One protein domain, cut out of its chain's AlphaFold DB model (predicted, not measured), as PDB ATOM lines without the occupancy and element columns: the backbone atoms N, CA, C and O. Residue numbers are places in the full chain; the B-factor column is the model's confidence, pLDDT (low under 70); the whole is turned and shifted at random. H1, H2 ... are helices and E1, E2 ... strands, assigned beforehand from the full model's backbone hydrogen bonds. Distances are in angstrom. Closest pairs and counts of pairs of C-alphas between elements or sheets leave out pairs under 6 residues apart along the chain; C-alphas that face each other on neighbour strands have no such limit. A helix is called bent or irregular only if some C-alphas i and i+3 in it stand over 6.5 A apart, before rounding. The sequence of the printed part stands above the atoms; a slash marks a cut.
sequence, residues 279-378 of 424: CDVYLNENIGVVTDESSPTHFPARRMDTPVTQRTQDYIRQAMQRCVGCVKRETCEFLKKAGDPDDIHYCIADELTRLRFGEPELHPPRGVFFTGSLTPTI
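AT A GLANCE: This is residues 279 to 378 of the 424 residues of an uncharacterized protein of Candidatus Peregrinibacteria bacterium CG10_big_fil_rev_8_21_14_0_10_55_24 (UniProt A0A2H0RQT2). Short helices and one small strand hairpin are strung along the longest axis and joined by much loop: the short helices H1 and H5 are at one end, then comes the hairpin of E1 and E2, then H4 nearest to the middle, and H2 and H3 are at the other end. No helix touches another, and residues 356 to 361, of which 356 and 357 belong to H4, stick out. The printed part has 100 residues, with five named helices and two named strands in the order H1, E1, E2, H2, H3, H4, H5; the sheet, in the order E1, E2, is antiparallel. The class is mostly helix, though under half of the residues are in named elements. The whole is compact, with a radius of gyration of the C-alphas of 13.7 A and spans of 38 by 29 by 23 A.

IN THESE COORDINATES: H1 is residues 279 to 282, beginning with C-alpha 279 at (127.327, 135.639, 102.969); it is neither bent nor irregular, but only just: C-alphas 279 and 282 are 6.1 A apart. E1 is residues 289 to 292, 10.0 A long, and E2 is residues 301 to 304, 10.1 A long. H2, residues 313 to 322, is 14.3 A long and begins with C-alpha 313 at (96.753, 141.252, 96.376). H3 is residues 333 to 336, 4.9 A long. H4, residues 348 to 357, is 14.0 A long. H5, residues 375 to 378, is 5.0 A long and ends with C-alpha 378 at (133.927, 146.245, 103.139).

HOW THE PARTS SIT: E1 and E2 form a hairpin, antiparallel at 149 degrees, with N 290 and O 303 at 2.9 A and N 301 and O 292 at 2.9 A, within hydrogen-bond range. The closest C-alphas of H1 and E2, Tyr 282 and Met 304, are 7.3 A apart. Those of E1 and H5, Val 289 and Pro 376, are 7.5 A apart. H1 and H5 are close but not clearly touching, with the closest C-alphas, Tyr 282 and Thr 375, at 7.3 A. H4 is apart from both strands. H2 and H4 are close but not clearly touching and about perpendicular at 78 degrees, with the closest C-alphas, Ala 319 and Asp 350, at 7.3 A. H2 and H3 are close but not clearly touching, with the closest C-alphas, Met 320 and Leu 335, at 7.7 A. In H2 every O i to N i+4 pair is within hydrogen-bond range, in H4 5 of 6; H1, H3 and H5 are too short for such a pair, and their single O i to N i+3 pair is within range in H3 and H5 but not in H1.

THE WHOLE: The two C-alphas farthest apart, those of Gln 321 and Thr 377, are 40.0 A apart. The printed part has no cut. The links from H3 to H4, 11 residues, and from H4 to H5, 17 residues, are long. The mean pLDDT of the printed part is 87.0, and residues 359 to 365 are under 70.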
ATOM      1  N   CYS A 279     126.608 136.162 104.129       93.69
ATOM      2  CA  CYS A 279     127.327 135.639 102.969       93.69
ATOM      3  C   CYS A 279     126.578 135.854 101.642       93.69
ATOM      4  O   CYS A 279     127.145 136.389 100.691       93.69
ATOM      5  N   ASP A 280     125.302 135.478 101.580       91.62
ATOM      6  CA  ASP A 280     124.527 135.421 100.336       91.62
ATOM      7  C   ASP A 280     124.044 136.794  99.861       91.62
ATOM      8  O   ASP A 280     123.769 136.976  98.666       91.62
ATOM      9  N   VAL A 281     123.929 137.759 100.785       92.81
ATOM     10  CA  VAL A 281     123.409 139.102 100.504       92.81
ATOM     11  C   VAL A 281     124.484 140.164 100.640       92.81
ATOM     12  O   VAL A 281     124.840 140.808  99.657       92.81
ATOM     13  N   TYR A 282     125.001 140.367 101.850       95.38
ATOM     14  CA  TYR A 282     125.888 141.495 102.140       95.38
ATOM     15  C   TYR A 282     127.268 141.334 101.497       95.38
ATOM     16  O   TYR A 282     127.826 142.310 100.990       95.38
ATOM     17  N   LEU A 283     127.795 140.107 101.478       95.69
ATOM     18  CA  LEU A 283     129.094 139.794 100.880       95.69
ATOM     19  C   LEU A 283     129.018 139.480  99.378       95.69
ATOM     20  O   LEU A 283     130.045 139.421  98.707       95.69
ATOM     21  N   ASN A 284     127.817 139.338  98.818       93.75
ATOM     22  CA  ASN A 284     127.633 139.017  97.407       93.75
ATOM     23  C   ASN A 284     127.897 140.234  96.513       93.75
ATOM     24  O   ASN A 284     127.143 141.210  96.512       93.75
ATOM     25  N   GLU A 285     128.953 140.161  95.703       93.88
ATOM     26  CA  GLU A 285     129.376 141.270  94.848       93.88
ATOM     27  C   GLU A 285     128.364 141.654  93.762       93.88
ATOM     28  O   GLU A 285     128.339 142.808  93.327       93.88
ATOM     29  N   ASN A 286     127.484 140.725  93.380       93.12
ATOM     30  CA  ASN A 286     126.465 140.945  92.355       93.12
ATOM     31  C   ASN A 286     125.269 141.767  92.853       93.12
ATOM     32  O   ASN A 286     124.422 142.155  92.049       93.12
ATOM     33  N   ILE A 287     125.173 142.018  94.161       94.19
ATOM     34  CA  ILE A 287     124.085 142.795  94.757       94.19
ATOM     35  C   ILE A 287     124.589 144.215  95.014       94.19
ATOM     36  O   ILE A 287     125.589 144.422  95.702       94.19
ATOM     37  N   GLY A 288     123.917 145.204  94.428       95.19
ATOM     38  CA  GLY A 288     124.257 146.616  94.593       95.19
ATOM     39  C   GLY A 288     123.845 147.187  95.952       95.19
ATOM     40  O   GLY A 288     123.307 146.496  96.816       95.19
ATOM     41  N   VAL A 289     124.062 148.489  96.122       95.56
ATOM     42  CA  VAL A 289     123.477 149.290  97.204       95.56
ATOM     43  C   VAL A 289     122.631 150.376  96.562       95.56
ATOM     44  O   VAL A 289     123.101 151.079  95.670       95.56
ATOM     45  N   VAL A 290     121.395 150.527  97.029       94.62
ATOM     46  CA  VAL A 290     120.452 151.541  96.553       94.62
ATOM     47  C   VAL A 290     120.023 152.444  97.694       94.62
ATOM     48  O   VAL A 290     120.067 152.079  98.872       94.62
ATOM     49  N   THR A 291     119.622 153.660  97.342       94.50
ATOM     50  CA  THR A 291     118.897 154.557  98.239       94.50
ATOM     51  C   THR A 291     117.603 154.947  97.544       94.50
ATOM     52  O   THR A 291     117.640 155.456  96.427       94.50
ATOM     53  N   ASP A 292     116.472 154.652  98.177       91.31
ATOM     54  CA  ASP A 292     115.145 154.850  97.599       91.31
ATOM     55  C   ASP A 292     114.135 155.328  98.655       91.31
ATOM     56  O   ASP A 292     114.443 155.414  99.845       91.31
ATOM     57  N   GLU A 293     112.923 155.654  98.207       90.75
ATOM     58  CA  GLU A 293     111.812 156.119  99.048       90.75
ATOM     59  C   GLU A 293     110.778 155.003  99.313       90.75
ATOM     60  O   GLU A 293     109.648 155.277  99.695       90.75
ATOM     61  N   SER A 294     111.149 153.723  99.143       87.62
ATOM     62  CA  SER A 294     110.229 152.579  99.315       87.62
ATOM     63  C   SER A 294     109.885 152.269 100.781       87.62
ATOM     64  O   SER A 294     109.037 151.426 101.082       87.62
ATOM     65  N   SER A 295     110.512 152.963 101.731       87.81
ATOM     66  CA  SER A 295     110.216 152.830 103.156       87.81
ATOM     67  C   SER A 295     108.803 153.317 103.507       87.81
ATOM     68  O   SER A 295     108.434 154.435 103.148       87.81
ATOM     69  N   PRO A 296     108.043 152.603 104.362       86.12
ATOM     70  CA  PRO A 296     106.688 153.004 104.736       86.12
ATOM     71  C   PRO A 296     106.603 154.281 105.593       86.12
ATOM     72  O   PRO A 296     105.508 154.626 106.030       86.12
ATOM     73  N   THR A 297     107.721 154.949 105.891       84.44
ATOM     74  CA  THR A 297     107.807 156.117 106.786       84.44
ATOM     75  C   THR A 297     108.180 157.427 106.081       84.44
ATOM     76  O   THR A 297     108.451 158.398 106.782       84.44
ATOM     77  N   HIS A 298     108.184 157.480 104.739       79.38
ATOM     78  CA  HIS A 298     108.605 158.623 103.888       79.38
ATOM     79  C   HIS A 298     110.083 158.975 103.883       79.38
ATOM     80  O   HIS A 298     110.517 159.753 103.039       79.38
ATOM     81  N   PHE A 299     110.858 158.464 104.830       85.38
ATOM     82  CA  PHE A 299     112.283 158.746 104.856       85.38
ATOM     83  C   PHE A 299     112.993 157.878 103.822       85.38
ATOM     84  O   PHE A 299     112.798 156.655 103.858       85.38
ATOM     85  N   PRO A 300     113.836 158.476 102.960       91.56
ATOM     86  CA  PRO A 300     114.759 157.717 102.143       91.56
ATOM     87  C   PRO A 300     115.520 156.694 102.976       91.56
ATOM     88  O   PRO A 300     115.894 156.977 104.117       91.56
ATOM     89  N   ALA A 301     115.760 155.516 102.418       93.38
ATOM     90  CA  ALA A 301     116.490 154.469 103.111       93.38
ATOM     91  C   ALA A 301     117.571 153.855 102.227       93.38
ATOM     92  O   ALA A 301     117.357 153.632 101.035       93.38
ATOM     93  N   ARG A 302     118.727 153.554 102.828       95.62
ATOM     94  CA  ARG A 302     119.830 152.850 102.174       95.62
ATOM     95  C   ARG A 302     119.814 151.366 102.508       95.62
ATOM     96  O   ARG A 302     119.867 150.973 103.681       95.62
ATOM     97  N   ARG A 303     119.764 150.544 101.465       95.19
ATOM     98  CA  ARG A 303     119.650 149.084 101.546       95.19
ATOM     99  C   ARG A 303     120.412 148.396 100.415       95.19
ATOM    100  O   ARG A 303     120.776 149.031  99.429       95.19
ATOM    101  N   MET A 304     120.640 147.097 100.564       95.06
ATOM    102  CA  MET A 304     121.097 146.244  99.469       95.06
ATOM    103  C   MET A 304     120.055 146.252  98.339       95.06
ATOM    104  O   MET A 304     118.847 146.320  98.600       95.06
ATOM    105  N   ASP A 305     120.524 146.187  97.095       93.94
ATOM    106  CA  ASP A 305     119.692 146.173  95.890       93.94
ATOM    107  C   ASP A 305     119.092 144.788  95.644       93.94
ATOM    108  O   ASP A 305     119.484 144.028  94.758       93.94
ATOM    109  N   THR A 306     118.170 144.427  96.522       89.69
ATOM    110  CA  THR A 306     117.404 143.189  96.466       89.69
ATOM    111  C   THR A 306     115.970 143.489  96.041       89.69
ATOM    112  O   THR A 306     115.422 144.546  96.389       89.69
ATOM    113  N   PRO A 307     115.308 142.562  95.331       83.31
ATOM    114  CA  PRO A 307     113.872 142.650  95.126       83.31
ATOM    115  C   PRO A 307     113.151 142.622  96.478       83.31
ATOM    116  O   PRO A 307     113.328 141.691  97.266       83.31
ATOM    117  N   VAL A 308     112.324 143.634  96.739       78.06
ATOM    118  CA  VAL A 308     111.378 143.621  97.865       78.06
ATOM    119  C   VAL A 308     110.218 142.670  97.567       78.06
ATOM    120  O   VAL A 308     109.983 142.313  96.406       78.06
ATOM    121  N   THR A 309     109.475 142.247  98.593       75.25
ATOM    122  CA  THR A 309     108.323 141.364  98.380       75.25
ATOM    123  C   THR A 309     107.301 142.030  97.461       75.25
ATOM    124  O   THR A 309     106.818 143.130  97.730       75.25
ATOM    125  N   GLN A 310     106.954 141.354  96.360       76.12
ATOM    126  CA  GLN A 310     105.977 141.873  95.408       76.12
ATOM    127  C   GLN A 310     104.617 142.059  96.092       76.12
ATOM    128  O   GLN A 310     104.075 141.128  96.696       76.12
ATOM    129  N   ARG A 311     104.024 143.242  95.919       83.12
ATOM    130  CA  ARG A 311     102.712 143.625  96.457       83.12
ATOM    131  C   ARG A 311     101.540 142.983  95.713       83.12
ATOM    132  O   ARG A 311     100.612 143.640  95.249       83.12
ATOM    133  N   THR A 312     101.551 141.660  95.617       84.81
ATOM    134  CA  THR A 312     100.376 140.918  95.159       84.81
ATOM    135  C   THR A 312      99.193 141.185  96.093       84.81
ATOM    136  O   THR A 312      99.365 141.442  97.288       84.81
ATOM    137  N   GLN A 313      97.970 141.092  95.568       85.38
ATOM    138  CA  GLN A 313      96.753 141.252  96.376       85.38
ATOM    139  C   GLN A 313      96.720 140.281  97.568       85.38
ATOM    140  O   GLN A 313      96.261 140.632  98.656       85.38
ATOM    141  N   ASP A 314      97.258 139.074  97.389       86.38
ATOM    142  CA  ASP A 314      97.351 138.081  98.456       86.38
ATOM    143  C   ASP A 314      98.397 138.452  99.506       86.38
ATOM    144  O   ASP A 314      98.102 138.353 100.697       86.38
ATOM    145  N   TYR A 315      99.568 138.953  99.097       86.12
ATOM    146  CA  TYR A 315     100.564 139.463 100.040       86.12
ATOM    147  C   TYR A 315     100.006 140.618 100.873       86.12
ATOM    148  O   TYR A 315     100.071 140.574 102.100       86.12
ATOM    149  N   ILE A 316      99.394 141.618 100.230       87.88
ATOM    150  CA  ILE A 316      98.804 142.765 100.932       87.88
ATOM    151  C   ILE A 316      97.772 142.278 101.955       87.88
ATOM    152  O   ILE A 316      97.808 142.683 103.119       87.88
ATOM    153  N   ARG A 317      96.883 141.361 101.552       88.69
ATOM    154  CA  ARG A 317      95.879 140.764 102.440       88.69
ATOM    155  C   ARG A 317      96.529 140.078 103.645       88.69
ATOM    156  O   ARG A 317      96.093 140.315 104.772       88.69
ATOM    157  N   GLN A 318      97.560 139.261 103.428       87.00
ATOM    158  CA  GLN A 318      98.278 138.555 104.495       87.00
ATOM    159  C   GLN A 318      99.000 139.527 105.440       87.00
ATOM    160  O   GLN A 318      98.841 139.434 106.661       87.00
ATOM    161  N   ALA A 319      99.721 140.508 104.897       88.06
ATOM    162  CA  ALA A 319     100.409 141.537 105.671       88.06
ATOM    163  C   ALA A 319      99.423 142.364 106.516       88.06
ATOM    164  O   ALA A 319      99.684 142.643 107.686       88.06
ATOM    165  N   MET A 320      98.244 142.698 105.979       89.25
ATOM    166  CA  MET A 320      97.187 143.384 106.731       89.25
ATOM    167  C   MET A 320      96.599 142.517 107.854       89.25
ATOM    168  O   MET A 320      96.378 143.019 108.960       89.25
ATOM    169  N   GLN A 321      96.376 141.224 107.605       89.94
ATOM    170  CA  GLN A 321      95.898 140.275 108.621       89.94
ATOM    171  C   GLN A 321      96.906 140.080 109.761       89.94
ATOM    172  O   GLN A 321      96.504 139.821 110.894       89.94
ATOM    173  N   ARG A 322      98.201 140.246 109.475       90.94
ATOM    174  CA  ARG A 322      99.295 140.127 110.449       90.94
ATOM    175  C   ARG A 322      99.787 141.461 111.002       90.94
ATOM    176  O   ARG A 322     100.655 141.465 111.866       90.94
ATOM    177  N   CYS A 323      99.239 142.589 110.552       92.94
ATOM    178  CA  CYS A 323      99.706 143.910 110.959       92.94
ATOM    179  C   CYS A 323      99.625 144.084 112.482       92.94
ATOM    180  O   CYS A 323      98.547 143.978 113.070       92.94
ATOM    181  N   VAL A 324     100.772 144.377 113.096       92.81
ATOM    182  CA  VAL A 324     100.947 144.567 114.546       92.81
ATOM    183  C   VAL A 324     100.890 146.035 114.980       92.81
ATOM    184  O   VAL A 324     101.107 146.341 116.144       92.81
ATOM    185  N   GLY A 325     100.629 146.962 114.052       93.19
ATOM    186  CA  GLY A 325     100.582 148.393 114.367       93.19
ATOM    187  C   GLY A 325     101.935 148.970 114.797       93.19
ATOM    188  O   GLY A 325     101.978 149.797 115.696       93.19
ATOM    189  N   CYS A 326     103.044 148.541 114.180       92.19
ATOM    190  CA  CYS A 326     104.398 148.977 114.560       92.19
ATOM    191  C   CYS A 326     104.574 150.510 114.588       92.19
ATOM    192  O   CYS A 326     105.262 151.039 115.458       92.19
ATOM    193  N   VAL A 327     103.907 151.220 113.677       93.12
ATOM    194  CA  VAL A 327     103.804 152.682 113.637       93.12
ATOM    195  C   VAL A 327     102.336 153.086 113.497       93.12
ATOM    196  O   VAL A 327     101.482 152.273 113.130       93.12
ATOM    197  N   LYS A 328     102.035 154.363 113.757       90.81
ATOM    198  CA  LYS A 328     100.687 154.915 113.560       90.81
ATOM    199  C   LYS A 328     100.229 154.737 112.112       90.81
ATOM    200  O   LYS A 328     101.007 154.920 111.173       90.81
ATOM    201  N   ARG A 329      98.944 154.424 111.924       89.31
ATOM    202  CA  ARG A 329      98.360 154.159 110.600       89.31
ATOM    203  C   ARG A 329      98.523 155.346 109.651       89.31
ATOM    204  O   ARG A 329      98.790 155.154 108.471       89.31
ATOM    205  N   GLU A 330      98.407 156.561 110.169       90.31
ATOM    206  CA  GLU A 330      98.527 157.810 109.413       90.31
ATOM    207  C   GLU A 330      99.957 158.044 108.906       90.31
ATOM    208  O   GLU A 330     100.162 158.765 107.929       90.31
ATOM    209  N   THR A 331     100.943 157.414 109.544       89.56
ATOM    210  CA  THR A 331     102.363 157.500 109.188       89.56
ATOM    211  C   THR A 331     102.799 156.358 108.269       89.56
ATOM    212  O   THR A 331     103.785 156.512 107.566       89.56
ATOM    213  N   CYS A 332     102.063 155.241 108.228       93.94
ATOM    214  CA  CYS A 332     102.422 154.056 107.449       93.94
ATOM    215  C   CYS A 332     101.940 154.144 105.990       93.94
ATOM    216  O   CYS A 332     100.758 153.924 105.711       93.94
ATOM    217  N   GLU A 333     102.845 154.409 105.047       92.31
ATOM    218  CA  GLU A 333     102.513 154.430 103.614       92.31
ATOM    219  C   GLU A 333     102.038 153.076 103.097       92.31
ATOM    220  O   GLU A 333     101.025 153.023 102.405       92.31
ATOM    221  N   PHE A 334     102.657 151.976 103.540       92.38
ATOM    222  CA  PHE A 334     102.224 150.625 103.172       92.38
ATOM    223  C   PHE A 334     100.713 150.419 103.377       92.38
ATOM    224  O   PHE A 334     100.023 149.914 102.489       92.38
ATOM    225  N   LEU A 335     100.189 150.835 104.541       91.75
ATOM    226  CA  LEU A 335      98.769 150.704 104.876       91.75
ATOM    227  C   LEU A 335      97.895 151.718 104.137       91.75
ATOM    228  O   LEU A 335      96.777 151.382 103.746       91.75
ATOM    229  N   LYS A 336      98.371 152.954 103.949       92.56
ATOM    230  CA  LYS A 336      97.627 153.984 103.206       92.56
ATOM    231  C   LYS A 336      97.473 153.631 101.730       92.56
ATOM    232  O   LYS A 336      96.460 153.973 101.128       92.56
ATOM    233  N   LYS A 337      98.439 152.896 101.187       90.38
ATOM    234  CA  LYS A 337      98.507 152.452  99.794       90.38
ATOM    235  C   LYS A 337      98.121 150.987  99.611       90.38
ATOM    236  O   LYS A 337      98.325 150.427  98.547       90.38
ATOM    237  N   ALA A 338      97.521 150.344 100.615       86.81
ATOM    238  CA  ALA A 338      97.116 148.936 100.533       86.81
ATOM    239  C   ALA A 338      96.107 148.636  99.401       86.81
ATOM    240  O   ALA A 338      95.965 147.490  98.999       86.81
ATOM    241  N   GLY A 339      95.404 149.646  98.876       85.69
ATOM    242  CA  GLY A 339      94.537 149.492  97.700       85.69
ATOM    243  C   GLY A 339      95.271 149.512  96.353       85.69
ATOM    244  O   GLY A 339      94.637 149.264  95.332       85.69
ATOM    245  N   ASP A 340      96.568 149.814  96.352       86.38
ATOM    246  CA  ASP A 340      97.401 149.979  95.166       86.38
ATOM    247  C   ASP A 340      98.512 148.904  95.154       86.38
ATOM    248  O   ASP A 340      99.445 148.958  95.972       86.38
ATOM    249  N   PRO A 341      98.391 147.868  94.302       82.81
ATOM    250  CA  PRO A 341      99.401 146.820  94.180       82.81
ATOM    251  C   PRO A 341     100.668 147.287  93.446       82.81
ATOM    252  O   PRO A 341     101.691 146.616  93.570       82.81
ATOM    253  N   ASP A 342     100.618 148.413  92.727       85.56
ATOM    254  CA  ASP A 342     101.758 148.970  91.984       85.56
ATOM    255  C   ASP A 342     102.560 149.987  92.821       85.56
ATOM    256  O   ASP A 342     103.619 150.456  92.400       85.56
ATOM    257  N   ASP A 343     102.077 150.324  94.020       88.88
ATOM    258  CA  ASP A 343     102.778 151.193  94.964       88.88
ATOM    259  C   ASP A 343     104.118 150.583  95.416       88.88
ATOM    260  O   ASP A 343     104.279 149.372  95.504       88.88
ATOM    261  N   ILE A 344     105.110 151.413  95.729       86.31
ATOM    262  CA  ILE A 344     106.469 150.927  96.017       86.31
ATOM    263  C   ILE A 344     106.694 150.540  97.483       86.31
ATOM    264  O   ILE A 344     107.716 149.933  97.801       86.31
ATOM    265  N   HIS A 345     105.793 150.911  98.399       91.25
ATOM    266  CA  HIS A 345     106.102 150.840  99.821       91.25
ATOM    267  C   HIS A 345     106.007 149.413 100.360       91.25
ATOM    268  O   HIS A 345     104.991 148.736 100.181       91.25
ATOM    269  N   TYR A 346     107.021 148.962 101.095       90.19
ATOM    270  CA  TYR A 346     107.033 147.642 101.733       90.19
ATOM    271  C   TYR A 346     106.553 147.689 103.194       90.19
ATOM    272  O   TYR A 346     106.536 148.736 103.848       90.19
ATOM    273  N   CYS A 347     106.164 146.536 103.747       90.62
ATOM    274  CA  CYS A 347     105.868 146.416 105.174       90.62
ATOM    275  C   CYS A 347     107.167 146.167 105.952       90.62
ATOM    276  O   CYS A 347     107.644 145.040 106.031       90.62
ATOM    277  N   ILE A 348     107.739 147.211 106.561       89.44
ATOM    278  CA  ILE A 348     109.048 147.114 107.235       89.44
ATOM    279  C   ILE A 348     109.097 146.075 108.361       89.44
ATOM    280  O   ILE A 348     110.096 145.383 108.515       89.44
ATOM    281  N   ALA A 349     108.014 145.948 109.130       87.75
ATOM    282  CA  ALA A 349     107.941 144.973 110.212       87.75
ATOM    283  C   ALA A 349     107.922 143.532 109.686       87.75
ATOM    284  O   ALA A 349     108.415 142.644 110.368       87.75
ATOM    285  N   ASP A 350     107.370 143.293 108.497       85.94
ATOM    286  CA  ASP A 350     107.369 141.971 107.869       85.94
ATOM    287  C   ASP A 350     108.758 141.663 107.285       85.94
ATOM    288  O   ASP A 350     109.379 140.671 107.659       85.94
ATOM    289  N   GLU A 351     109.290 142.576 106.469       87.00
ATOM    290  CA  GLU A 351     110.574 142.421 105.770       87.00
ATOM    291  C   GLU A 351     111.760 142.198 106.723       87.00
ATOM    292  O   GLU A 351     112.513 141.235 106.584       87.00
ATOM    293  N   LEU A 352     111.905 143.044 107.747       87.62
ATOM    294  CA  LEU A 352     113.031 142.943 108.682       87.62
ATOM    295  C   LEU A 352     112.927 141.725 109.615       87.62
ATOM    296  O   LEU A 352     113.938 141.166 110.038       87.62
ATOM    297  N   THR A 353     111.709 141.279 109.920       86.19
ATOM    298  CA  THR A 353     111.490 140.076 110.735       86.19
ATOM    299  C   THR A 353     111.815 138.810 109.936       86.19
ATOM    300  O   THR A 353     112.380 137.873 110.498       86.19
ATOM    301  N   ARG A 354     111.518 138.781 108.626       80.75
ATOM    302  CA  ARG A 354     111.926 137.692 107.714       80.75
ATOM    303  C   ARG A 354     113.443 137.595 107.598       80.75
ATOM    304  O   ARG A 354     113.981 136.495 107.677       80.75
ATOM    305  N   LEU A 355     114.125 138.739 107.497       82.31
ATOM    306  CA  LEU A 355     115.586 138.828 107.578       82.31
ATOM    307  C   LEU A 355     116.112 138.175 108.868       82.31
ATOM    308  O   LEU A 355     116.961 137.286 108.810       82.31
ATOM    309  N   ARG A 356     115.596 138.596 110.029       85.38
ATOM    310  CA  ARG A 356     116.118 138.166 111.335       85.38
ATOM    311  C   ARG A 356     115.801 136.707 111.666       85.38
ATOM    312  O   ARG A 356     116.695 135.955 112.036       85.38
ATOM    313  N   PHE A 357     114.532 136.316 111.583       83.50
ATOM    314  CA  PHE A 357     114.052 135.021 112.088       83.50
ATOM    315  C   PHE A 357     113.855 133.974 110.986       83.50
ATOM    316  O   PHE A 357     113.570 132.815 111.279       83.50
ATOM    317  N   GLY A 358     114.065 134.375 109.733       70.38
ATOM    318  CA  GLY A 358     114.096 133.512 108.567       70.38
ATOM    319  C   GLY A 358     112.770 133.377 107.823       70.38
ATOM    320  O   GLY A 358     111.684 133.341 108.398       70.38
ATOM    321  N   GLU A 359     112.907 133.208 106.510       63.16
ATOM    322  CA  GLU A 359     112.100 132.283 105.719       63.16
ATOM    323  C   GLU A 359     112.996 131.120 105.258       63.16
ATOM    324  O   GLU A 359     114.198 131.333 105.067       63.16
ATOM    325  N   PRO A 360     112.456 129.896 105.088       47.88
ATOM    326  CA  PRO A 360     113.256 128.724 104.725       47.88
ATOM    327  C   PRO A 360     113.975 128.812 103.369       47.88
ATOM    328  O   PRO A 360     114.883 128.027 103.132       47.88
ATOM    329  N   GLU A 361     113.612 129.743 102.483       53.25
ATOM    330  CA  GLU A 361     114.166 129.834 101.128       53.25
ATOM    331  C   GLU A 361     114.296 131.305 100.696       53.25
ATOM    332  O   GLU A 361     113.371 131.893 100.144       53.25
ATOM    333  N   LEU A 362     115.459 131.919 100.938       54.00
ATOM    334  CA  LEU A 362     115.808 133.249 100.411       54.00
ATOM    335  C   LEU A 362     116.630 133.124  99.118       54.00
ATOM    336  O   LEU A 362     117.633 133.809  98.941       54.00
ATOM    337  N   HIS A 363     116.229 132.233  98.207       53.47
ATOM    338  CA  HIS A 363     116.899 132.069  96.916       53.47
ATOM    339  C   HIS A 363     115.940 132.345  95.744       53.47
ATOM    340  O   HIS A 363     115.018 131.563  95.509       53.47
ATOM    341  N   PRO A 364     116.144 133.439  94.977       57.12
ATOM    342  CA  PRO A 364     117.152 134.490  95.184       57.12
ATOM    343  C   PRO A 364     116.873 135.319  96.455       57.12
ATOM    344  O   PRO A 364     115.725 135.320  96.911       57.12
ATOM    345  N   PRO A 365     117.868 136.046  97.005       66.81
ATOM    346  CA  PRO A 365     117.661 136.867  98.192       66.81
ATOM    347  C   PRO A 365     116.577 137.906  97.939       66.81
ATOM    348  O   PRO A 365     116.680 138.718  97.017       66.81
ATOM    349  N   ARG A 366     115.515 137.860  98.741       75.81
ATOM    350  CA  ARG A 366     114.384 138.786  98.672       75.81
ATOM    351  C   ARG A 366     114.194 139.456 100.017       75.81
ATOM    352  O   ARG A 366     114.370 138.830 101.057       75.81
ATOM    353  N   GLY A 367     113.831 140.727  99.964       82.62
ATOM    354  CA  GLY A 367     113.458 141.520 101.123       82.62
ATOM    355  C   GLY A 367     114.337 142.739 101.345       82.62
ATOM    356  O   GLY A 367     115.050 143.176 100.439       82.62
ATOM    357  N   VAL A 368     114.245 143.330 102.535       89.31
ATOM    358  CA  VAL A 368     114.901 144.605 102.865       89.31
ATOM    359  C   VAL A 368     116.092 144.382 103.790       89.31
ATOM    360  O   VAL A 368     115.932 143.988 104.941       89.31
ATOM    361  N   PHE A 369     117.284 144.715 103.295       92.56
ATOM    362  CA  PHE A 369     118.554 144.566 104.007       92.56
ATOM    363  C   PHE A 369     119.224 145.933 104.124       92.56
ATOM    364  O   PHE A 369     119.876 146.394 103.187       92.56
ATOM    365  N   PHE A 370     119.022 146.633 105.241       95.12
ATOM    366  CA  PHE A 370     119.634 147.948 105.430       95.12
ATOM    367  C   PHE A 370     121.153 147.856 105.491       95.12
ATOM    368  O   PHE A 370     121.710 146.889 106.009       95.12
ATOM    369  N   THR A 371     121.816 148.861 104.923       96.38
ATOM    370  CA  THR A 371     123.262 148.827 104.714       96.38
ATOM    371  C   THR A 371     123.839 150.231 104.586       96.38
ATOM    372  O   THR A 371     123.123 151.156 104.204       96.38
ATOM    373  N   GLY A 372     125.119 150.408 104.912       95.19
ATOM    374  CA  GLY A 372     125.827 151.678 104.737       95.19
ATOM    375  C   GLY A 372     126.419 151.833 103.334       95.19
ATOM    376  O   GLY A 372     126.484 150.888 102.555       95.19
ATOM    377  N   SER A 373     126.905 153.032 103.018       93.31
ATOM    378  CA  SER A 373     127.585 153.300 101.735       93.31
ATOM    379  C   SER A 373     128.887 152.507 101.541       93.31
ATOM    380  O   SER A 373     129.273 152.239 100.410       93.31
ATOM    381  N   LEU A 374     129.558 152.115 102.632       93.25
ATOM    382  CA  LEU A 374     130.845 151.412 102.584       93.25
ATOM    383  C   LEU A 374     130.737 149.915 102.279       93.25
ATOM    384  O   LEU A 374     131.763 149.279 102.048       93.25
ATOM    385  N   THR A 375     129.537 149.338 102.258       95.62
ATOM    386  CA  THR A 375     129.345 147.891 102.074       95.62
ATOM    387  C   THR A 375     130.021 147.325 100.821       95.62
ATOM    388  O   THR A 375     130.706 146.311 100.956       95.62
ATOM    389  N   PRO A 376     129.949 147.967  99.632       94.69
ATOM    390  CA  PRO A 376     130.638 147.473  98.436       94.69
ATOM    391  C   PRO A 376     132.161 147.396  98.586       94.69
ATOM    392  O   PRO A 376     132.815 146.614  97.900       94.69
ATOM    393  N   THR A 377     132.739 148.206  99.472       93.75
ATOM    394  CA  THR A 377     134.160 148.150  99.810       93.75
ATOM    395  C   THR A 377     134.427 147.087 100.861       93.75
ATOM    396  O   THR A 377     135.257 146.220 100.629       93.75
ATOM    397  N   ILE A 378     133.709 147.128 101.984       94.12
ATOM    398  CA  ILE A 378     133.927 146.245 103.139       94.12
ATOM    399  C   ILE A 378     133.870 144.768 102.733       94.12
ATOM    400  O   ILE A 378     134.714 143.990 103.156       94.12
TER     401      ILE A 378